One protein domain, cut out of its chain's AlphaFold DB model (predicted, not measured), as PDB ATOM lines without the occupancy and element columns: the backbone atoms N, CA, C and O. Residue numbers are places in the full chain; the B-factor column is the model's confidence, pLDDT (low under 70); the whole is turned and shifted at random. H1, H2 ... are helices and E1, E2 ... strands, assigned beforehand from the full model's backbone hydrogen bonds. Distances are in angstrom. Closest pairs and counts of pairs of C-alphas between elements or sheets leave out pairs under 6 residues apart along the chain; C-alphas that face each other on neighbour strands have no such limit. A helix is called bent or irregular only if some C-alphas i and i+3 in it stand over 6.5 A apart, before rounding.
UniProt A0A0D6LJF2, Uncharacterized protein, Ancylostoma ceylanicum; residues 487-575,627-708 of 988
ATOM      1  N   PRO A 487     294.325 262.862 302.906       87.44
ATOM      2  CA  PRO A 487     294.313 263.847 301.824       87.44
ATOM      3  C   PRO A 487     295.424 264.895 301.929       87.44
ATOM      4  O   PRO A 487     295.918 265.367 300.909       87.44
ATOM      5  N   PHE A 488     295.838 265.260 303.147       90.06
ATOM      6  CA  PHE A 488     296.819 266.324 303.367       90.06
ATOM      7  C   PHE A 488     298.248 265.895 303.012       90.06
ATOM      8  O   PHE A 488     298.960 266.674 302.383       90.06
ATOM      9  N   ASP A 489     298.648 264.654 303.310       86.50
ATOM     10  CA  ASP A 489     299.917 264.093 302.824       86.50
ATOM     11  C   ASP A 489     299.982 264.112 301.292       86.50
ATOM     12  O   ASP A 489     300.978 264.547 300.718       86.50
ATOM     13  N   HIS A 490     298.906 263.697 300.615       84.88
ATOM     14  CA  HIS A 490     298.858 263.729 299.153       84.88
ATOM     15  C   HIS A 490     298.871 265.166 298.601       84.88
ATOM     16  O   HIS A 490     299.606 265.447 297.655       84.88
ATOM     17  N   LEU A 491     298.140 266.097 299.223       87.81
ATOM     18  CA  LEU A 491     298.150 267.515 298.851       87.81
ATOM     19  C   LEU A 491     299.549 268.127 298.955       87.81
ATOM     20  O   LEU A 491     299.991 268.792 298.016       87.81
ATOM     21  N   PHE A 492     300.267 267.889 300.057       87.56
ATOM     22  CA  PHE A 492     301.641 268.369 300.186       87.56
ATOM     23  C   PHE A 492     302.575 267.703 299.172       87.56
ATOM     24  O   PHE A 492     303.466 268.378 298.665       87.56
ATOM     25  N   ASN A 493     302.334 266.444 298.791       84.75
ATOM     26  CA  ASN A 493     303.096 265.785 297.727       84.75
ATOM     27  C   ASN A 493     302.853 266.397 296.334       84.75
ATOM     28  O   ASN A 493     303.793 266.508 295.552       84.75
ATOM     29  N   ILE A 494     301.625 266.829 296.024       83.75
ATOM     30  CA  ILE A 494     301.313 267.554 294.778       83.75
ATOM     31  C   ILE A 494     302.004 268.921 294.775       83.75
ATOM     32  O   ILE A 494     302.693 269.278 293.821       83.75
ATOM     33  N   VAL A 495     301.799 269.693 295.842       83.31
ATOM     34  CA  VAL A 495     302.258 271.083 295.969       83.31
ATOM     35  C   VAL A 495     303.783 271.177 296.036       83.31
ATOM     36  O   VAL A 495     304.387 272.092 295.477       83.31
ATOM     37  N   LEU A 496     304.428 270.218 296.694       83.25
ATOM     38  CA  LEU A 496     305.879 270.095 296.742       83.25
ATOM     39  C   LEU A 496     306.329 269.103 295.669       83.25
ATOM     40  O   LEU A 496     306.933 268.080 295.961       83.25
ATOM     41  N   SER A 497     306.019 269.426 294.414       81.50
ATOM     42  CA  SER A 497     306.508 268.707 293.238       81.50
ATOM     43  C   SER A 497     307.129 269.675 292.233       81.50
ATOM     44  O   SER A 497     306.829 270.874 292.204       81.50
ATOM     45  N   ILE A 498     307.981 269.156 291.351       77.50
ATOM     46  CA  ILE A 498     308.569 269.968 290.276       77.50
ATOM     47  C   ILE A 498     307.526 270.321 289.217       77.50
ATOM     48  O   ILE A 498     307.563 271.426 288.678       77.50
ATOM     49  N   LYS A 499     306.529 269.451 289.014       75.75
ATOM     50  CA  LYS A 499     305.343 269.728 288.196       75.75
ATOM     51  C   LYS A 499     304.575 270.949 288.726       75.75
ATOM     52  O   LYS A 499     304.279 271.850 287.941       75.75
ATOM     53  N   PHE A 500     304.367 271.067 290.044       79.75
ATOM     54  CA  PHE A 500     303.772 272.266 290.659       79.75
ATOM     55  C   PHE A 500     304.633 273.517 290.456       79.75
ATOM     56  O   PHE A 500     304.111 274.532 289.992       79.75
ATOM     57  N   ILE A 501     305.945 273.454 290.742       78.81
ATOM     58  CA  ILE A 501     306.833 274.615 290.547       78.81
ATOM     59  C   ILE A 501     306.786 275.077 289.088       78.81
ATOM     60  O   ILE A 501     306.635 276.267 288.842       78.81
ATOM     61  N   VAL A 502     306.884 274.168 288.116       77.69
ATOM     62  CA  VAL A 502     306.822 274.513 286.687       77.69
ATOM     63  C   VAL A 502     305.462 275.115 286.311       77.69
ATOM     64  O   VAL A 502     305.430 276.136 285.628       77.69
ATOM     65  N   THR A 503     304.357 274.544 286.800       75.56
ATOM     66  CA  THR A 503     302.985 275.004 286.505       75.56
ATOM     67  C   THR A 503     302.699 276.402 287.070       75.56
ATOM     68  O   THR A 503     302.050 277.212 286.413       75.56
ATOM     69  N   MET A 504     303.209 276.719 288.266       73.62
ATOM     70  CA  MET A 504     302.941 277.994 288.955       73.62
ATOM     71  C   MET A 504     303.934 279.124 288.616       73.62
ATOM     72  O   MET A 504     303.759 280.257 289.064       73.62
ATOM     73  N   LYS A 505     305.001 278.859 287.849       66.50
ATOM     74  CA  LYS A 505     306.151 279.775 287.694       66.50
ATOM     75  C   LYS A 505     306.154 280.524 286.359       66.50
ATOM     76  O   LYS A 505     307.071 280.371 285.553       66.50
ATOM     77  N   LYS A 506     305.181 281.430 286.182       56.66
ATOM     78  CA  LYS A 506     305.279 282.537 285.206       56.66
ATOM     79  C   LYS A 506     306.140 283.693 285.775       56.66
ATOM     80  O   LYS A 506     307.095 284.115 285.116       56.66
ATOM     81  N   LYS A 507     305.939 284.118 287.036       55.06
ATOM     82  CA  LYS A 507     306.836 285.014 287.817       55.06
ATOM     83  C   LYS A 507     306.975 284.581 289.291       55.06
ATOM     84  O   LYS A 507     306.179 283.814 289.815       55.06
ATOM     85  N   ARG A 508     307.988 285.107 290.006       56.78
ATOM     86  CA  ARG A 508     308.277 284.740 291.418       56.78
ATOM     87  C   ARG A 508     307.255 285.274 292.440       56.78
ATOM     88  O   ARG A 508     307.158 284.695 293.514       56.78
ATOM     89  N   SER A 509     306.517 286.348 292.134       61.50
ATOM     90  CA  SER A 509     305.414 286.818 293.000       61.50
ATOM     91  C   SER A 509     304.242 285.842 292.946       61.50
ATOM     92  O   SER A 509     303.843 285.309 293.972       61.50
ATOM     93  N   GLU A 510     303.809 285.520 291.725       66.88
ATOM     94  CA  GLU A 510     302.630 284.701 291.421       66.88
ATOM     95  C   GLU A 510     302.664 283.327 292.118       66.88
ATOM     96  O   GLU A 510     301.634 282.838 292.571       66.88
ATOM     97  N   MET A 511     303.852 282.736 292.302       75.94
ATOM     98  CA  MET A 511     304.031 281.487 293.059       75.94
ATOM     99  C   MET A 511     303.703 281.629 294.559       75.94
ATOM    100  O   MET A 511     303.126 280.713 295.146       75.94
ATOM    101  N   ASN A 512     304.051 282.758 295.189       80.56
ATOM    102  CA  ASN A 512     303.689 283.032 296.585       80.56
ATOM    103  C   ASN A 512     302.187 283.310 296.712       80.56
ATOM    104  O   ASN A 512     301.561 282.838 297.659       80.56
ATOM    105  N   ASP A 513     301.627 284.047 295.752       82.38
ATOM    106  CA  ASP A 513     300.210 284.417 295.724       82.38
ATOM    107  C   ASP A 513     299.327 283.162 295.530       82.38
ATOM    108  O   ASP A 513     298.352 282.962 296.258       82.38
ATOM    109  N   ALA A 514     299.733 282.239 294.647       82.75
ATOM    110  CA  ALA A 514     299.096 280.930 294.473       82.75
ATOM    111  C   ALA A 514     299.198 280.047 295.732       82.75
ATOM    112  O   ALA A 514     298.203 279.455 296.154       82.75
ATOM    113  N   ALA A 515     300.371 279.989 296.374       87.62
ATOM    114  CA  ALA A 515     300.556 279.263 297.634       87.62
ATOM    115  C   ALA A 515     299.661 279.831 298.757       87.62
ATOM    116  O   ALA A 515     299.012 279.076 299.483       87.62
ATOM    117  N   GLN A 516     299.553 281.158 298.866       88.00
ATOM    118  CA  GLN A 516     298.658 281.812 299.823       88.00
ATOM    119  C   GLN A 516     297.174 281.533 299.521       88.00
ATOM    120  O   GLN A 516     296.396 281.303 300.452       88.00
ATOM    121  N   GLY A 517     296.778 281.498 298.244       88.25
ATOM    122  CA  GLY A 517     295.423 281.125 297.819       88.25
ATOM    123  C   GLY A 517     295.047 279.697 298.228       88.25
ATOM    124  O   GLY A 517     294.010 279.493 298.862       88.25
ATOM    125  N   ILE A 518     295.933 278.725 297.972       89.88
ATOM    126  CA  ILE A 518     295.752 277.325 298.396       89.88
ATOM    127  C   ILE A 518     295.597 277.245 299.919       89.88
ATOM    128  O   ILE A 518     294.615 276.683 300.404       89.88
ATOM    129  N   GLY A 519     296.510 277.857 300.682       90.38
ATOM    130  CA  GLY A 519     296.431 277.856 302.146       90.38
ATOM    131  C   GLY A 519     295.162 278.521 302.694       90.38
ATOM    132  O   GLY A 519     294.612 278.049 303.684       90.38
ATOM    133  N   SER A 520     294.635 279.543 302.013       89.75
ATOM    134  CA  SER A 520     293.361 280.177 302.383       89.75
ATOM    135  C   SER A 520     292.167 279.241 302.160       89.75
ATOM    136  O   SER A 520     291.359 279.066 303.068       89.75
ATOM    137  N   SER A 521     292.104 278.556 301.010       89.75
ATOM    138  CA  SER A 521     291.049 277.561 300.735       89.75
ATOM    139  C   SER A 521     291.073 276.371 301.708       89.75
ATOM    140  O   SER A 521     290.033 275.787 302.018       89.75
ATOM    141  N   LEU A 522     292.258 276.026 302.227       90.75
ATOM    142  CA  LEU A 522     292.430 274.989 303.242       90.75
ATOM    143  C   LEU A 522     292.055 275.469 304.650       90.75
ATOM    144  O   LEU A 522     291.533 274.663 305.416       90.75
ATOM    145  N   ASP A 523     292.252 276.747 304.999       88.25
ATOM    146  CA  ASP A 523     291.695 277.280 306.253       88.25
ATOM    147  C   ASP A 523     290.164 277.256 306.229       88.25
ATOM    148  O   ASP A 523     289.555 276.809 307.198       88.25
ATOM    149  N   ASP A 524     289.529 277.638 305.115       87.56
ATOM    150  CA  ASP A 524     288.068 277.569 304.990       87.56
ATOM    151  C   ASP A 524     287.550 276.124 305.171       87.56
ATOM    152  O   ASP A 524     286.600 275.906 305.933       87.56
ATOM    153  N   LEU A 525     288.227 275.112 304.603       90.25
ATOM    154  CA  LEU A 525     287.942 273.691 304.874       90.25
ATOM    155  C   LEU A 525     288.024 273.357 306.375       90.25
ATOM    156  O   LEU A 525     287.114 272.736 306.927       90.25
ATOM    157  N   LEU A 526     289.103 273.763 307.053       89.19
ATOM    158  CA  LEU A 526     289.323 273.489 308.482       89.19
ATOM    159  C   LEU A 526     288.372 274.271 309.401       89.19
ATOM    160  O   LEU A 526     288.064 273.816 310.507       89.19
ATOM    161  N   ARG A 527     287.897 275.435 308.947       86.19
ATOM    162  CA  ARG A 527     286.908 276.280 309.621       86.19
ATOM    163  C   ARG A 527     285.519 275.651 309.560       86.19
ATOM    164  O   ARG A 527     284.822 275.641 310.574       86.19
ATOM    165  N   HIS A 528     285.142 275.081 308.413       86.25
ATOM    166  CA  HIS A 528     283.902 274.316 308.262       86.25
ATOM    167  C   HIS A 528     283.971 272.931 308.919       86.25
ATOM    168  O   HIS A 528     282.966 272.474 309.461       86.25
ATOM    169  N   GLN A 529     285.140 272.277 308.926       88.50
ATOM    170  CA  GLN A 529     285.326 270.937 309.495       88.50
ATOM    171  C   GLN A 529     286.494 270.855 310.499       88.50
ATOM    172  O   GLN A 529     287.543 270.269 310.203       88.50
ATOM    173  N   PRO A 530     286.310 271.334 311.750       87.62
ATOM    174  CA  PRO A 530     287.359 271.347 312.776       87.62
ATOM    175  C   PRO A 530     287.961 269.975 313.108       87.62
ATOM    176  O   PRO A 530     289.106 269.893 313.546       87.62
ATOM    177  N   THR A 531     287.231 268.880 312.866       88.81
ATOM    178  CA  THR A 531     287.729 267.511 313.109       88.81
ATOM    179  C   THR A 531     288.853 267.076 312.156       88.81
ATOM    180  O   THR A 531     289.424 266.002 312.346       88.81
ATOM    181  N   LEU A 532     289.177 267.887 311.141       90.19
ATOM    182  CA  LEU A 532     290.324 267.699 310.251       90.19
ATOM    183  C   LEU A 532     291.610 268.364 310.771       90.19
ATOM    184  O   LEU A 532     292.691 267.989 310.318       90.19
ATOM    185  N   LYS A 533     291.531 269.296 311.739       89.06
ATOM    186  CA  LYS A 533     292.710 269.996 312.292       89.06
ATOM    187  C   LYS A 533     293.811 269.046 312.799       89.06
ATOM    188  O   LYS A 533     294.967 269.322 312.490       89.06
ATOM    189  N   PRO A 534     293.518 267.928 313.507       88.94
ATOM    190  CA  PRO A 534     294.565 267.004 313.952       88.94
ATOM    191  C   PRO A 534     295.292 266.327 312.784       88.94
ATOM    192  O   PRO A 534     296.515 266.266 312.786       88.94
ATOM    193  N   LEU A 535     294.553 265.900 311.753       90.00
ATOM    194  CA  LEU A 535     295.126 265.264 310.561       90.00
ATOM    195  C   LEU A 535     295.990 266.245 309.760       90.00
ATOM    196  O   LEU A 535     297.080 265.886 309.328       90.00
ATOM    197  N   MET A 536     295.539 267.497 309.608       90.75
ATOM    198  CA  MET A 536     296.353 268.553 308.995       90.75
ATOM    199  C   MET A 536     297.640 268.787 309.793       90.75
ATOM    200  O   MET A 536     298.714 268.873 309.207       90.75
ATOM    201  N   LEU A 537     297.545 268.873 311.124       89.75
ATOM    202  CA  LEU A 537     298.698 269.079 311.999       89.75
ATOM    203  C   LEU A 537     299.729 267.949 311.871       89.75
ATOM    204  O   LEU A 537     300.921 268.229 311.752       89.75
ATOM    205  N   ASP A 538     299.279 266.695 311.875       90.12
ATOM    206  CA  ASP A 538     300.162 265.534 311.743       90.12
ATOM    207  C   ASP A 538     300.848 265.495 310.368       90.12
ATOM    208  O   ASP A 538     302.064 265.303 310.306       90.12
ATOM    209  N   SER A 539     300.129 265.796 309.279       90.69
ATOM    210  CA  SER A 539     300.739 265.918 307.945       90.69
ATOM    211  C   SER A 539     301.702 267.113 307.846       90.69
ATOM    212  O   SER A 539     302.778 266.973 307.271       90.69
ATOM    213  N   VAL A 540     301.391 268.272 308.446       90.56
ATOM    214  CA  VAL A 540     302.300 269.440 308.515       90.56
ATOM    215  C   VAL A 540     303.598 269.095 309.247       90.56
ATOM    216  O   VAL A 540     304.678 269.452 308.777       90.56
ATOM    217  N   LEU A 541     303.516 268.391 310.378       89.94
ATOM    218  CA  LEU A 541     304.690 267.984 311.156       89.94
ATOM    219  C   LEU A 541     305.512 266.921 310.420       89.94
ATOM    220  O   LEU A 541     306.729 267.066 310.324       89.94
ATOM    221  N   GLY A 542     304.856 265.918 309.825       89.56
ATOM    222  CA  GLY A 542     305.520 264.924 308.981       89.56
ATOM    223  C   GLY A 542     306.215 265.549 307.768       89.56
ATOM    224  O   GLY A 542     307.321 265.146 307.413       89.56
ATOM    225  N   MET A 543     305.623 266.582 307.164       89.31
ATOM    226  CA  MET A 543     306.250 267.334 306.075       89.31
ATOM    227  C   MET A 543     307.416 268.213 306.538       89.31
ATOM    228  O   MET A 543     308.423 268.276 305.835       89.31
ATOM    229  N   LEU A 544     307.324 268.850 307.711       89.00
ATOM    230  CA  LEU A 544     308.458 269.557 308.317       89.00
ATOM    231  C   LEU A 544     309.634 268.603 308.558       89.00
ATOM    232  O   LEU A 544     310.757 268.938 308.190       89.00
ATOM    233  N   ASP A 545     309.381 267.410 309.100       88.44
ATOM    234  CA  ASP A 545     310.427 266.410 309.334       88.44
ATOM    235  C   ASP A 545     311.065 265.920 308.023       88.44
ATOM    236  O   ASP A 545     312.292 265.910 307.920       88.44
ATOM    237  N   ARG A 546     310.267 265.644 306.978       85.06
ATOM    238  CA  ARG A 546     310.781 265.326 305.627       85.06
ATOM    239  C   ARG A 546     311.633 266.466 305.043       85.06
ATOM    240  O   ARG A 546     312.658 266.205 304.417       85.06
ATOM    241  N   LEU A 547     311.246 267.731 305.238       87.12
ATOM    242  CA  LEU A 547     312.010 268.895 304.757       87.12
ATOM    243  C   LEU A 547     313.327 269.095 305.529       87.12
ATOM    244  O   LEU A 547     314.336 269.456 304.921       87.12
ATOM    245  N   VAL A 548     313.338 268.833 306.841       85.56
ATOM    246  CA  VAL A 548     314.559 268.833 307.669       85.56
ATOM    247  C   VAL A 548     315.490 267.690 307.252       85.56
ATOM    248  O   VAL A 548     316.698 267.898 307.129       85.56
ATOM    249  N   GLU A 549     314.949 266.498 306.989       84.00
ATOM    250  CA  GLU A 549     315.718 265.344 306.516       84.00
ATOM    251  C   GLU A 549     316.358 265.613 305.147       84.00
ATOM    252  O   GLU A 549     317.575 265.492 305.019       84.00
ATOM    253  N   LEU A 550     315.587 266.091 304.161       81.31
ATOM    254  CA  LEU A 550     316.091 266.453 302.825       81.31
ATOM    255  C   LEU A 550     317.146 267.572 302.849       81.31
ATOM    256  O   LEU A 550     318.028 267.604 301.989       81.31
ATOM    257  N   GLY A 551     317.053 268.501 303.806       79.81
ATOM    258  CA  GLY A 551     318.016 269.593 303.964       79.81
ATOM    259  C   GLY A 551     319.356 269.161 304.565       79.81
ATOM    260  O   GLY A 551     320.389 269.723 304.196       79.81
ATOM    261  N   ASN A 552     319.340 268.168 305.462       80.81
ATOM    262  CA  ASN A 552     320.532 267.650 306.143       80.81
ATOM    263  C   ASN A 552     321.179 266.467 305.403       80.81
ATOM    264  O   ASN A 552     322.402 266.397 305.311       80.81
ATOM    265  N   ASN A 553     320.364 265.562 304.853       79.62
ATOM    266  CA  ASN A 553     320.766 264.333 304.170       79.62
ATOM    267  C   ASN A 553     320.165 264.292 302.746       79.62
ATOM    268  O   ASN A 553     319.246 263.510 302.485       79.62
ATOM    269  N   PRO A 554     320.635 265.134 301.805       75.75
ATOM    270  CA  PRO A 554     320.134 265.113 300.434       75.75
ATOM    271  C   PRO A 554     320.415 263.766 299.741       75.75
ATOM    272  O   PRO A 554     321.445 263.138 300.011       75.75
ATOM    273  N   PRO A 555     319.559 263.331 298.792       74.31
ATOM    274  CA  PRO A 555     319.788 262.105 298.031       74.31
ATOM    275  C   PRO A 555     321.137 262.114 297.284       74.31
ATOM    276  O   PRO A 555     321.593 263.173 296.838       74.31
ATOM    277  N   PRO A 556     321.781 260.950 297.077       70.75
ATOM    278  CA  PRO A 556     323.085 260.880 296.420       70.75
ATOM    279  C   PRO A 556     323.057 261.500 295.013       70.75
ATOM    280  O   PRO A 556     322.072 261.388 294.284       70.75
ATOM    281  N   ASN A 557     324.160 262.152 294.632       70.81
ATOM    282  CA  ASN A 557     324.311 262.896 293.372       70.81
ATOM    283  C   ASN A 557     323.291 264.045 293.160       70.81
ATOM    284  O   ASN A 557     322.968 264.401 292.023       70.81
ATOM    285  N   THR A 558     322.785 264.632 294.251       73.75
ATOM    286  CA  THR A 558     321.817 265.739 294.217       73.75
ATOM    287  C   THR A 558     322.411 267.023 294.789       73.75
ATOM    288  O   THR A 558     322.939 267.043 295.900       73.75
ATOM    289  N   LYS A 559     322.291 268.123 294.043       78.44
ATOM    290  CA  LYS A 559     322.661 269.474 294.464       78.44
ATOM    291  C   LYS A 559     321.415 270.228 294.927       78.44
ATOM    292  O   LYS A 559     320.478 270.434 294.154       78.44
ATOM    293  N   ILE A 560     321.432 270.667 296.181       79.69
ATOM    294  CA  ILE A 560     320.411 271.556 296.744       79.69
ATOM    295  C   ILE A 560     320.539 272.940 296.084       79.69
ATOM    296  O   ILE A 560     321.646 273.464 295.948       79.69
ATOM    297  N   VAL A 561     319.415 273.533 295.666       80.38
ATOM    298  CA  VAL A 561     319.357 274.891 295.097       80.38
ATOM    299  C   VAL A 561     318.196 275.700 295.677       80.38
ATOM    300  O   VAL A 561     317.134 275.158 295.995       80.38
ATOM    301  N   MET A 562     318.376 277.020 295.783       81.69
ATOM    302  CA  MET A 562     317.331 277.921 296.285       81.69
ATOM    303  C   MET A 562     316.115 277.990 295.354       81.69
ATOM    304  O   MET A 562     314.995 278.147 295.824       81.69
ATOM    305  N   ALA A 563     316.319 277.899 294.039       77.94
ATOM    306  CA  ALA A 563     315.236 277.917 293.063       77.94
ATOM    307  C   ALA A 563     315.628 277.193 291.771       77.94
ATOM    308  O   ALA A 563     316.788 277.235 291.351       77.94
ATOM    309  N   LEU A 564     314.645 276.597 291.089       75.88
ATOM    310  CA  LEU A 564     314.840 276.080 289.726       75.88
ATOM    311  C   LEU A 564     315.212 277.225 288.767       75.88
ATOM    312  O   LEU A 564     314.505 278.238 288.700       75.88
ATOM    313  N   SER A 565     316.299 277.058 288.007       71.94
ATOM    314  CA  SER A 565     316.721 278.005 286.965       71.94
ATOM    315  C   SER A 565     315.746 277.990 285.777       71.94
ATOM    316  O   SER A 565     314.998 277.029 285.593       71.94
ATOM    317  N   ARG A 566     315.743 279.031 284.929       67.62
ATOM    318  CA  ARG A 566     314.870 279.059 283.732       67.62
ATOM    319  C   ARG A 566     315.175 277.914 282.757       67.62
ATOM    320  O   ARG A 566     314.251 277.364 282.171       67.62
ATOM    321  N   SER A 567     316.448 277.540 282.607       64.69
ATOM    322  CA  SER A 567     316.869 276.409 281.773       64.69
ATOM    323  C   SER A 567     316.426 275.069 282.360       64.69
ATOM    324  O   SER A 567     315.826 274.281 281.637       64.69
ATOM    325  N   ALA A 568     316.635 274.836 283.662       65.00
ATOM    326  CA  ALA A 568     316.193 273.609 284.327       65.00
ATOM    327  C   ALA A 568     314.659 273.491 284.367       65.00
ATOM    328  O   ALA A 568     314.126 272.409 284.147       65.00
ATOM    329  N   SER A 569     313.945 274.607 284.561       67.75
ATOM    330  CA  SER A 569     312.475 274.644 284.486       67.75
ATOM    331  C   SER A 569     311.992 274.239 283.090       67.75
ATOM    332  O   SER A 569     311.123 273.386 282.979       67.75
ATOM    333  N   LYS A 570     312.600 274.783 282.023       65.94
ATOM    334  CA  LYS A 570     312.254 274.436 280.636       65.94
ATOM    335  C   LYS A 570     312.600 272.982 280.287       65.94
ATOM    336  O   LYS A 570     311.818 272.334 279.602       65.94
ATOM    337  N   ALA A 571     313.736 272.471 280.763       60.97
ATOM    338  CA  ALA A 571     314.118 271.070 280.583       60.97
ATOM    339  C   ALA A 571     313.140 270.121 281.297       60.97
ATOM    340  O   ALA A 571     312.717 269.131 280.707       60.97
ATOM    341  N   ALA A 572     312.708 270.467 282.517       62.81
ATOM    342  CA  ALA A 572     311.652 269.745 283.221       62.81
ATOM    343  C   ALA A 572     310.333 269.772 282.423       62.81
ATOM    344  O   ALA A 572     309.800 268.711 282.118       62.81
ATOM    345  N   SER A 573     309.863 270.948 281.972       61.94
ATOM    346  CA  SER A 573     308.670 271.061 281.109       61.94
ATOM    347  C   SER A 573     308.739 270.163 279.867       61.94
ATOM    348  O   SER A 573     307.744 269.550 279.502       61.94
ATOM    349  N   GLN A 574     309.907 270.073 279.221       55.28
ATOM    350  CA  GLN A 574     310.112 269.245 278.028       55.28
ATOM    351  C   GLN A 574     310.145 267.743 278.347       55.28
ATOM    352  O   GLN A 574     309.612 266.949 277.576       55.28
ATOM    353  N   SER A 575     310.704 267.352 279.497       48.94
ATOM    354  CA  SER A 575     310.689 265.960 279.970       48.94
ATOM    355  C   SER A 575     309.278 265.447 280.275       48.94
ATOM    356  O   SER A 575     309.057 264.239 280.235       48.94
ATOM    357  N   MET A 627     310.074 263.135 293.653       52.25
ATOM    358  CA  MET A 627     310.623 264.444 293.334       52.25
ATOM    359  C   MET A 627     311.508 264.292 292.093       52.25
ATOM    360  O   MET A 627     312.688 263.961 292.228       52.25
ATOM    361  N   ASP A 628     310.946 264.527 290.903       51.34
ATOM    362  CA  ASP A 628     311.613 264.479 289.586       51.34
ATOM    363  C   ASP A 628     312.779 265.483 289.455       51.34
ATOM    364  O   ASP A 628     312.711 266.465 288.715       51.34
ATOM    365  N   CYS A 629     313.865 265.268 290.201       54.09
ATOM    366  CA  CYS A 629     315.019 266.159 290.266       54.09
ATOM    367  C   CYS A 629     315.683 266.242 288.878       54.09
ATOM    368  O   CYS A 629     316.322 265.266 288.469       54.09
ATOM    369  N   PRO A 630     315.590 267.373 288.147       59.38
ATOM    370  CA  PRO A 630     316.075 267.452 286.782       59.38
ATOM    371  C   PRO A 630     317.597 267.438 286.823       59.38
ATOM    372  O   PRO A 630     318.206 268.160 287.620       59.38
ATOM    373  N   SER A 631     318.219 266.628 285.973       56.38
ATOM    374  CA  SER A 631     319.669 266.675 285.805       56.38
ATOM    375  C   SER A 631     320.078 267.961 285.092       56.38
ATOM    376  O   SER A 631     319.473 268.342 284.086       56.38
ATOM    377  N   ASP A 632     321.131 268.617 285.580       50.50
ATOM    378  CA  ASP A 632     321.745 269.718 284.838       50.50
ATOM    379  C   ASP A 632     322.447 269.159 283.590       50.50
ATOM    380  O   ASP A 632     323.208 268.188 283.661       50.50
ATOM    381  N   ALA A 633     322.194 269.771 282.433       50.28
ATOM    382  CA  ALA A 633     322.500 269.225 281.106       50.28
ATOM    383  C   ALA A 633     324.004 269.191 280.751       50.28
ATOM    384  O   ALA A 633     324.361 268.961 279.597       50.28
ATOM    385  N   LYS A 634     324.881 269.469 281.723       52.22
ATOM    386  CA  LYS A 634     326.340 269.520 281.561       52.22
ATOM    387  C   LYS A 634     327.083 268.447 282.359       52.22
ATOM    388  O   LYS A 634     328.022 267.879 281.817       52.22
ATOM    389  N   ASP A 635     326.621 268.131 283.573       52.66
ATOM    390  CA  ASP A 635     327.325 267.230 284.505       52.66
ATOM    391  C   ASP A 635     326.479 266.027 284.979       52.66
ATOM    392  O   ASP A 635     326.987 265.139 285.660       52.66
ATOM    393  N   GLY A 636     325.178 265.972 284.663       58.81
ATOM    394  CA  GLY A 636     324.281 264.876 285.070       58.81
ATOM    395  C   GLY A 636     323.789 264.931 286.527       58.81
ATOM    396  O   GLY A 636     322.829 264.237 286.871       58.81
ATOM    397  N   THR A 637     324.383 265.786 287.364       66.56
ATOM    398  CA  THR A 637     323.967 266.078 288.748       66.56
ATOM    399  C   THR A 637     322.492 266.473 288.825       66.56
ATOM    400  O   THR A 637     322.043 267.350 288.084       66.56
ATOM    401  N   ARG A 638     321.736 265.861 289.744       70.69
ATOM    402  CA  ARG A 638     320.309 266.152 289.970       70.69
ATOM    403  C   ARG A 638     320.132 267.460 290.747       70.69
ATOM    404  O   ARG A 638     320.887 267.720 291.679       70.69
ATOM    405  N   LEU A 639     319.132 268.274 290.407       76.62
ATOM    406  CA  LEU A 639     318.828 269.529 291.113       76.62
ATOM    407  C   LEU A 639     317.602 269.378 292.029       76.62
ATOM    408  O   LEU A 639     316.517 269.048 291.552       76.62
ATOM    409  N   LEU A 640     317.756 269.689 293.323       80.69
ATOM    410  CA  LEU A 640     316.660 269.715 294.305       80.69
ATOM    411  C   LEU A 640     316.323 271.167 294.697       80.69
ATOM    412  O   LEU A 640     317.107 271.789 295.421       80.69
ATOM    413  N   PRO A 641     315.171 271.725 294.274       84.25
ATOM    414  CA  PRO A 641     314.780 273.109 294.550       84.25
ATOM    415  C   PRO A 641     314.164 273.286 295.944       84.25
ATOM    416  O   PRO A 641     313.064 273.816 296.099       84.25
ATOM    417  N   LEU A 642     314.891 272.849 296.972       84.81
ATOM    418  CA  LEU A 642     314.436 272.882 298.361       84.81
ATOM    419  C   LEU A 642     314.071 274.304 298.825       84.81
ATOM    420  O   LEU A 642     313.133 274.457 299.599       84.81
ATOM    421  N   GLY A 643     314.721 275.354 298.308       84.25
ATOM    422  CA  GLY A 643     314.340 276.735 298.624       84.25
ATOM    423  C   GLY A 643     312.972 277.167 298.068       84.25
ATOM    424  O   GLY A 643     312.240 277.874 298.762       84.25
ATOM    425  N   ASP A 644     312.584 276.710 296.868       85.19
ATOM    426  CA  ASP A 644     311.242 276.953 296.313       85.19
ATOM    427  C   ASP A 644     310.204 276.164 297.149       85.19
ATOM    428  O   ASP A 644     309.191 276.736 297.553       85.19
ATOM    429  N   TYR A 645     310.485 274.903 297.525       88.19
ATOM    430  CA  TYR A 645     309.610 274.102 298.406       88.19
ATOM    431  C   TYR A 645     309.402 274.721 299.790       88.19
ATOM    432  O   TYR A 645     308.270 274.793 300.270       88.19
ATOM    433  N   LEU A 646     310.476 275.196 300.425       89.12
ATOM    434  CA  LEU A 646     310.425 275.850 301.732       89.12
ATOM    435  C   LEU A 646     309.559 277.118 301.698       89.12
ATOM    436  O   LEU A 646     308.768 277.345 302.617       89.12
ATOM    437  N   LEU A 647     309.652 277.918 300.629       88.31
ATOM    438  CA  LEU A 647     308.805 279.098 300.429       88.31
ATOM    439  C   LEU A 647     307.330 278.730 300.210       88.31
ATOM    440  O   LEU A 647     306.463 279.311 300.862       88.31
ATOM    441  N   ILE A 648     307.042 277.752 299.344       88.81
ATOM    442  CA  ILE A 648     305.668 277.302 299.055       88.81
ATOM    443  C   ILE A 648     305.005 276.748 300.324       88.81
ATOM    444  O   ILE A 648     303.915 277.186 300.697       88.81
ATOM    445  N   PHE A 649     305.684 275.831 301.022       91.25
ATOM    446  CA  PHE A 649     305.179 275.214 302.249       91.25
ATOM    447  C   PHE A 649     304.912 276.256 303.340       91.25
ATOM    448  O   PHE A 649     303.827 276.277 303.923       91.25
ATOM    449  N   THR A 650     305.868 277.161 303.594       90.38
ATOM    450  CA  THR A 650     305.679 278.186 304.632       90.38
ATOM    451  C   THR A 650     304.606 279.202 304.280       90.38
ATOM    452  O   THR A 650     303.915 279.638 305.192       90.38
ATOM    453  N   LYS A 651     304.383 279.534 302.999       90.50
ATOM    454  CA  LYS A 651     303.272 280.414 302.598       90.50
ATOM    455  C   LYS A 651     301.900 279.769 302.779       90.50
ATOM    456  O   LYS A 651     300.995 280.429 303.288       90.50
ATOM    457  N   ILE A 652     301.757 278.489 302.437       90.62
ATOM    458  CA  ILE A 652     300.520 277.731 302.696       90.62
ATOM    459  C   ILE A 652     300.263 277.635 304.199       90.62
ATOM    460  O   ILE A 652     299.165 277.947 304.657       90.62
ATOM    461  N   PHE A 653     301.278 277.260 304.980       90.81
ATOM    462  CA  PHE A 653     301.121 277.102 306.424       90.81
ATOM    463  C   PHE A 653     300.903 278.440 307.150       90.81
ATOM    464  O   PHE A 653     300.097 278.493 308.073       90.81
ATOM    465  N   GLU A 654     301.527 279.537 306.703       89.62
ATOM    466  CA  GLU A 654     301.234 280.897 307.179       89.62
ATOM    467  C   GLU A 654     299.765 281.262 306.935       89.62
ATOM    468  O   GLU A 654     299.094 281.716 307.861       89.62
ATOM    469  N   ALA A 655     299.237 281.017 305.732       89.38
ATOM    470  CA  ALA A 655     297.843 281.315 305.403       89.38
ATOM    471  C   ALA A 655     296.833 280.470 306.204       89.38
ATOM    472  O   ALA A 655     295.784 280.996 306.572       89.38
ATOM    473  N   ILE A 656     297.165 279.209 306.515       88.19
ATOM    474  CA  ILE A 656     296.351 278.332 307.374       88.19
ATOM    475  C   ILE A 656     296.402 278.790 308.839       88.19
ATOM    476  O   ILE A 656     295.372 278.905 309.494       88.19
ATOM    477  N   ILE A 657     297.594 279.050 309.386       84.75
ATOM    478  CA  ILE A 657     297.733 279.291 310.829       84.75
ATOM    479  C   ILE A 657     297.362 280.716 311.245       84.75
ATOM    480  O   ILE A 657     296.935 280.903 312.376       84.75
ATOM    481  N   THR A 658     297.523 281.720 310.372       78.38
ATOM    482  CA  THR A 658     297.317 283.140 310.734       78.38
ATOM    483  C   THR A 658     295.867 283.625 310.626       78.38
ATOM    484  O   THR A 658     295.584 284.787 310.935       78.38
ATOM    485  N   GLN A 659     294.940 282.756 310.216       73.62
ATOM    486  CA  GLN A 659     293.510 283.059 310.149       73.62
ATOM    487  C   GLN A 659     292.765 282.669 311.441       73.62
ATOM    488  O   GLN A 659     293.277 281.998 312.337       73.62
ATOM    489  N   VAL A 660     291.544 283.189 311.588       55.88
ATOM    490  CA  VAL A 660     290.888 283.443 312.892       55.88
ATOM    491  C   VAL A 660     290.547 282.173 313.705       55.88
ATOM    492  O   VAL A 660     290.274 282.273 314.901       55.88
ATOM    493  N   ALA A 661     290.581 280.976 313.108       53.59
ATOM    494  CA  ALA A 661     290.070 279.732 313.701       53.59
ATOM    495  C   ALA A 661     291.144 278.761 314.258       53.59
ATOM    496  O   ALA A 661     290.817 277.632 314.647       53.59
ATOM    497  N   ALA A 662     292.417 279.165 314.314       60.81
ATOM    498  CA  ALA A 662     293.548 278.244 314.486       60.81
ATOM    499  C   ALA A 662     293.939 277.858 315.935       60.81
ATOM    500  O   ALA A 662     294.947 277.179 316.103       60.81
ATOM    501  N   ALA A 663     293.194 278.232 316.985       68.25
ATOM    502  CA  ALA A 663     293.623 278.041 318.387       68.25
ATOM    503  C   ALA A 663     294.075 276.601 318.734       68.25
ATOM    504  O   ALA A 663     295.172 276.415 319.256       68.25
ATOM    505  N   ASP A 664     293.287 275.583 318.373       72.12
ATOM    506  CA  ASP A 664     293.621 274.170 318.645       72.12
ATOM    507  C   ASP A 664     294.830 273.685 317.819       72.12
ATOM    508  O   ASP A 664     295.648 272.895 318.289       72.12
ATOM    509  N   LEU A 665     294.955 274.183 316.582       80.56
ATOM    510  CA  LEU A 665     296.068 273.875 315.676       80.56
ATOM    511  C   LEU A 665     297.377 274.469 316.217       80.56
ATOM    512  O   LEU A 665     298.420 273.823 316.185       80.56
ATOM    513  N   VAL A 666     297.296 275.690 316.747       83.19
ATOM    514  CA  VAL A 666     298.391 276.427 317.376       83.19
ATOM    515  C   VAL A 666     298.867 275.736 318.659       83.19
ATOM    516  O   VAL A 666     300.076 275.596 318.842       83.19
ATOM    517  N   GLU A 667     297.960 275.270 319.525       82.50
ATOM    518  CA  GLU A 667     298.347 274.523 320.733       82.50
ATOM    519  C   GLU A 667     299.023 273.193 320.374       82.50
ATOM    520  O   GLU A 667     300.158 272.961 320.795       82.50
ATOM    521  N   GLY A 668     298.416 272.384 319.497       83.75
ATOM    522  CA  GLY A 668     299.010 271.113 319.065       83.75
ATOM    523  C   GLY A 668     300.348 271.265 318.322       83.75
ATOM    524  O   GLY A 668     301.227 270.411 318.449       83.75
ATOM    525  N   PHE A 669     300.547 272.360 317.577       87.69
ATOM    526  CA  PHE A 669     301.825 272.670 316.920       87.69
ATOM    527  C   PHE A 669     302.944 272.976 317.922       87.69
ATOM    528  O   PHE A 669     304.103 272.643 317.669       87.69
ATOM    529  N   VAL A 670     302.614 273.566 319.073       85.44
ATOM    530  CA  VAL A 670     303.582 273.812 320.152       85.44
ATOM    531  C   VAL A 670     303.845 272.552 320.965       85.44
ATOM    532  O   VAL A 670     305.006 272.249 321.223       85.44
ATOM    533  N   GLU A 671     302.808 271.787 321.313       84.56
ATOM    534  CA  GLU A 671     302.943 270.531 322.071       84.56
ATOM    535  C   GLU A 671     303.810 269.479 321.358       84.56
ATOM    536  O   GLU A 671     304.452 268.662 322.016       84.56
ATOM    537  N   LYS A 672     303.860 269.510 320.019       84.12
ATOM    538  CA  LYS A 672     304.665 268.602 319.179       84.12
ATOM    539  C   LYS A 672     305.985 269.223 318.676       84.12
ATOM    540  O   LYS A 672     306.537 268.769 317.672       84.12
ATOM    541  N   ASN A 673     306.488 270.267 319.344       83.75
ATOM    542  CA  ASN A 673     307.735 270.987 319.024       83.75
ATOM    543  C   ASN A 673     307.834 271.513 317.570       83.75
ATOM    544  O   ASN A 673     308.925 271.698 317.026       83.75
ATOM    545  N   GLY A 674     306.703 271.812 316.922       84.38
ATOM    546  CA  GLY A 674     306.664 272.315 315.544       84.38
ATOM    547  C   GLY A 674     307.405 273.643 315.350       84.38
ATOM    548  O   GLY A 674     308.018 273.869 314.306       84.38
ATOM    549  N   VAL A 675     307.420 274.496 316.381       84.94
ATOM    550  CA  VAL A 675     308.158 275.773 316.378       84.94
ATOM    551  C   VAL A 675     309.676 275.558 316.318       84.94
ATOM    552  O   VAL A 675     310.367 276.291 315.618       84.94
ATOM    553  N   GLU A 676     310.206 274.533 316.986       83.12
ATOM    554  CA  GLU A 676     311.634 274.194 316.919       83.12
ATOM    555  C   GLU A 676     311.991 273.643 315.531       83.12
ATOM    556  O   GLU A 676     312.968 274.081 314.922       83.12
ATOM    557  N   LYS A 677     311.139 272.762 314.980       85.25
ATOM    558  CA  LYS A 677     311.298 272.202 313.626       85.25
ATOM    559  C   LYS A 677     311.344 273.305 312.561       85.25
ATOM    560  O   LYS A 677     312.294 273.348 311.781       85.25
ATOM    561  N   ILE A 678     310.390 274.244 312.556       86.69
ATOM    562  CA  ILE A 678     310.363 275.328 311.553       86.69
ATOM    563  C   ILE A 678     311.517 276.335 311.724       86.69
ATOM    564  O   ILE A 678     312.022 276.843 310.726       86.69
ATOM    565  N   LEU A 679     311.990 276.580 312.955       83.81
ATOM    566  CA  LEU A 679     313.183 277.403 313.194       83.81
ATOM    567  C   LEU A 679     314.479 276.698 312.761       83.81
ATOM    568  O   LEU A 679     315.393 277.363 312.279       83.81
ATOM    569  N   SER A 680     314.561 275.366 312.868       82.69
ATOM    570  CA  SER A 680     315.733 274.608 312.400       82.69
ATOM    571  C   SER A 680     315.953 274.743 310.885       82.69
ATOM    572  O   SER A 680     317.091 274.887 310.437       82.69
ATOM    573  N   LEU A 681     314.867 274.832 310.102       84.12
ATOM    574  CA  LEU A 681     314.914 275.039 308.648       84.12
ATOM    575  C   LEU A 681     315.565 276.376 308.246       84.12
ATOM    576  O   LEU A 681     316.142 276.480 307.166       84.12
ATOM    577  N   CYS A 682     315.533 277.392 309.117       77.81
ATOM    578  CA  CYS A 682     316.221 278.666 308.890       77.81
ATOM    579  C   CYS A 682     317.757 278.556 308.948       77.81
ATOM    580  O   CYS A 682     318.445 279.459 308.477       77.81
ATOM    581  N   ASN A 683     318.303 277.480 309.523       74.62
ATOM    582  CA  ASN A 683     319.739 277.288 309.746       74.62
ATOM    583  C   ASN A 683     320.336 276.133 308.911       74.62
ATOM    584  O   ASN A 683     321.436 275.672 309.210       74.62
ATOM    585  N   LEU A 684     319.651 275.678 307.851       76.50
ATOM    586  CA  LEU A 684     320.146 274.625 306.949       76.50
ATOM    587  C   LEU A 684     321.481 275.024 306.279       76.50
ATOM    588  O   LEU A 684     321.481 275.960 305.472       76.50
ATOM    589  N   PRO A 685     322.606 274.315 306.529       66.81
ATOM    590  CA  PRO A 685     323.940 274.743 306.082       66.81
ATOM    591  C   PRO A 685     324.073 274.970 304.569       66.81
ATOM    592  O   PRO A 685     324.840 275.819 304.131       66.81
ATOM    593  N   SER A 686     323.299 274.230 303.774       68.00
ATOM    594  CA  SER A 686     323.298 274.253 302.308       68.00
ATOM    595  C   SER A 686     322.520 275.415 301.675       68.00
ATOM    596  O   SER A 686     322.688 275.667 300.484       68.00
ATOM    597  N   LEU A 687     321.660 276.108 302.434       73.69
ATOM    598  CA  LEU A 687     320.723 277.118 301.910       73.69
ATOM    599  C   LEU A 687     320.615 278.398 302.738       73.69
ATOM    600  O   LEU A 687     320.011 279.367 302.273       73.69
ATOM    601  N   ALA A 688     321.149 278.430 303.959       68.56
ATOM    602  CA  ALA A 688     320.806 279.475 304.917       68.56
ATOM    603  C   ALA A 688     321.107 280.906 304.411       68.56
ATOM    604  O   ALA A 688     320.353 281.825 304.739       68.56
ATOM    605  N   ALA A 689     322.139 281.109 303.578       69.94
ATOM    606  CA  ALA A 689     322.494 282.426 303.030       69.94
ATOM    607  C   ALA A 689     321.471 282.932 301.995       69.94
ATOM    608  O   ALA A 689     321.068 284.098 302.030       69.94
ATOM    609  N   ASP A 690     320.990 282.041 301.125       74.19
ATOM    610  CA  ASP A 690     319.941 282.342 300.146       74.19
ATOM    611  C   ASP A 690     318.574 282.528 300.824       74.19
ATOM    612  O   ASP A 690     317.809 283.431 300.464       74.19
ATOM    613  N   LEU A 691     318.281 281.729 301.860       77.56
ATOM    614  CA  LEU A 691     317.073 281.874 302.678       77.56
ATOM    615  C   LEU A 691     317.042 283.232 303.397       77.56
ATOM    616  O   LEU A 691     315.998 283.888 303.375       77.56
ATOM    617  N   ALA A 692     318.181 283.711 303.913       71.25
ATOM    618  CA  ALA A 692     318.315 285.032 304.543       71.25
ATOM    619  C   ALA A 692     318.096 286.209 303.575       71.25
ATOM    620  O   ALA A 692     317.773 287.323 303.996       71.25
ATOM    621  N   ALA A 693     318.260 285.986 302.268       75.19
ATOM    622  CA  ALA A 693     317.931 286.960 301.229       75.19
ATOM    623  C   ALA A 693     316.471 286.867 300.735       75.19
ATOM    624  O   ALA A 693     316.050 287.702 299.932       75.19
ATOM    625  N   SER A 694     315.706 285.872 301.193       80.88
ATOM    626  CA  SER A 694     314.350 285.562 300.726       80.88
ATOM    627  C   SER A 694     313.245 286.043 301.682       80.88
ATOM    628  O   SER A 694     313.499 286.570 302.764       80.88
ATOM    629  N   THR A 695     311.982 285.824 301.304       82.31
ATOM    630  CA  THR A 695     310.812 286.059 302.168       82.31
ATOM    631  C   THR A 695     310.566 284.946 303.198       82.31
ATOM    632  O   THR A 695     309.651 285.080 304.014       82.31
ATOM    633  N   PHE A 696     311.363 283.869 303.203       86.12
ATOM    634  CA  PHE A 696     311.182 282.707 304.084       86.12
ATOM    635  C   PHE A 696     311.199 283.100 305.566       86.12
ATOM    636  O   PHE A 696     310.197 282.949 306.262       86.12
ATOM    637  N   SER A 697     312.289 283.717 306.029       83.31
ATOM    638  CA  SER A 697     312.486 284.080 307.440       83.31
ATOM    639  C   SER A 697     311.468 285.123 307.933       83.31
ATOM    640  O   SER A 697     311.113 285.142 309.108       83.31
ATOM    641  N   ALA A 698     310.913 285.947 307.035       83.69
ATOM    642  CA  ALA A 698     309.791 286.831 307.357       83.69
ATOM    643  C   ALA A 698     308.469 286.059 307.553       83.69
ATOM    644  O   ALA A 698     307.727 286.358 308.486       83.69
ATOM    645  N   SER A 699     308.212 285.047 306.720       86.31
ATOM    646  CA  SER A 699     307.008 284.195 306.762       86.31
ATOM    647  C   SER A 699     307.008 283.290 308.004       86.31
ATOM    648  O   SER A 699     306.023 283.233 308.739       86.31
ATOM    649  N   VAL A 700     308.163 282.694 308.334       88.50
ATOM    650  CA  VAL A 700     308.394 282.020 309.628       88.50
ATOM    651  C   VAL A 700     308.174 282.998 310.790       88.50
ATOM    652  O   VAL A 700     307.521 282.654 311.774       88.50
ATOM    653  N   GLY A 701     308.627 284.249 310.658       83.44
ATOM    654  CA  GLY A 701     308.367 285.309 311.633       83.44
ATOM    655  C   GLY A 701     306.879 285.607 311.861       83.44
ATOM    656  O   GLY A 701     306.477 285.802 313.009       83.44
ATOM    657  N   CYS A 702     306.052 285.599 310.812       85.06
ATOM    658  CA  CYS A 702     304.594 285.720 310.928       85.06
ATOM    659  C   CYS A 702     303.976 284.530 311.677       85.06
ATOM    660  O   CYS A 702     303.218 284.743 312.626       85.06
ATOM    661  N   ILE A 703     304.346 283.300 311.299       87.12
ATOM    662  CA  ILE A 703     303.870 282.055 311.925       87.12
ATOM    663  C   ILE A 703     304.183 282.055 313.427       87.12
ATOM    664  O   ILE A 703     303.275 281.960 314.255       87.12
ATOM    665  N   VAL A 704     305.456 282.233 313.797       84.94
ATOM    666  CA  VAL A 704     305.908 282.187 315.200       84.94
ATOM    667  C   VAL A 704     305.266 283.304 316.029       84.94
ATOM    668  O   VAL A 704     304.869 283.081 317.174       84.94
ATOM    669  N   LYS A 705     305.083 284.497 315.447       80.88
ATOM    670  CA  LYS A 705     304.371 285.604 316.097       80.88
ATOM    671  C   LYS A 705     302.911 285.274 316.385       80.88
ATOM    672  O   LYS A 705     302.433 285.592 317.473       80.88
ATOM    673  N   PHE A 706     302.206 284.685 315.422       80.81
ATOM    674  CA  PHE A 706     300.802 284.325 315.590       80.81
ATOM    675  C   PHE A 706     300.640 283.220 316.638       80.81
ATOM    676  O   PHE A 706     299.829 283.354 317.552       80.81
ATOM    677  N   VAL A 707     301.492 282.191 316.591       82.19
ATOM    678  CA  VAL A 707     301.554 281.144 317.622       82.19
ATOM    679  C   VAL A 707     301.710 281.769 319.019       82.19
ATOM    680  O   VAL A 707     300.882 281.536 319.896       82.19
ATOM    681  N   LEU A 708     302.682 282.665 319.221       77.69
ATOM    682  CA  LEU A 708     302.886 283.341 320.514       77.69
ATOM    683  C   LEU A 708     301.703 284.216 320.979       77.69
ATOM    684  O   LEU A 708     301.553 284.430 322.185       77.69
TER     685      LEU A 708
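Overview. This is residues 487 to 575 and 627 to 708 of the 988 residues of an uncharacterized protein of Ancylostoma ceylanicum (UniProt A0A0D6LJF2). Five helices, H3, H4, H6, H8 and H10, form an up-and-down bundle, each running against the one before it in the chain, with H6 in the middle. The short strands E1 and E2 pair near the start of H6, with H9 also at that end and H7 at the other; H1 packs on H4, and H5 packs on H2. The printed part has 171 residues with ten named helices and two named strands, in the order H1 H2 H3 H4 E1 H5 E2 H6 H7 H8 H9 H10, and is mostly helix; the sheet, E1 then E2, is parallel. The whole is compact, with a radius of gyration of the C-alphas of 15.9 A, and elongated, spanning 50 by 29 by 26 A.

Arrangement. E1, residues 558 to 560, and E2, residues 638 to 640, are parallel neighbours at 32 degrees, with N 559 and O 638 within hydrogen-bond range at 2.8 A. The closest C-alphas of E1 and H6, residues 642 to 657, are Ile 560 and Leu 642, 6.3 A apart. H6 touches H3, residues 508 to 528, the same way at a steep tilt of 37 degrees, only just past shallow, closest at C-alphas Ile 652 and Gly 519, 4.1 A. H6 touches H10, residues 696 to 708, at Glu 654 and Ile 703, C-alphas 5.6 A apart. The hub is H4, residues 530 to 552, which touches H1, residues 487 to 495; H6; H7, residues 663 to 671; and H8, residues 674 to 683. C-alphas Val 548 and Leu 681 are the closest of H4 and H8, 6.3 A, at a shallow tilt of 27 degrees. H8 touches H10, opposite ways at 24 degrees, closest at C-alphas Cys 682 and Ser 697, 6.7 A. H8 and H9, residues 688 to 692, touch only at the corner, only just, with 3 pairs of C-alphas within 8 A. H2, residues 498 to 504, touches H3 only at the corner and touches H5, residues 566 to 575, at C-alphas Val 502 and Ser 569, 6.1 A. Every O i to N i+4 pair is within hydrogen-bond range in H1, H2, H5, H6, H7, H9 and H10; H3 has 16 of 17, H4 17 of 19 and H8 4 of 6.

Along the chain. H4 measures 34.0 A, H3 31.4 A, H6 21.8 A and H10 18.4 A. H4 is irregular, only just: C-alphas 531 and 534 are 6.9 A apart. H1 begins at C-alpha 487 (294.313, 263.847, 301.824), and H10 ends at C-alpha 708 (302.886, 283.341, 320.514).

Size, cuts and confidence. The C-alphas farthest apart, His 528 and Lys 634, are 50.4 A apart. Residues 576 to 626 are not printed, and C-alphas 575 and 627 are 13.4 A apart across that cut, on the link from H5 to E2. The links that are printed whole are tight. Mean pLDDT of the printed part is 78.8, with 35 residues under 70, among them 566 to 575 and 627 to 637.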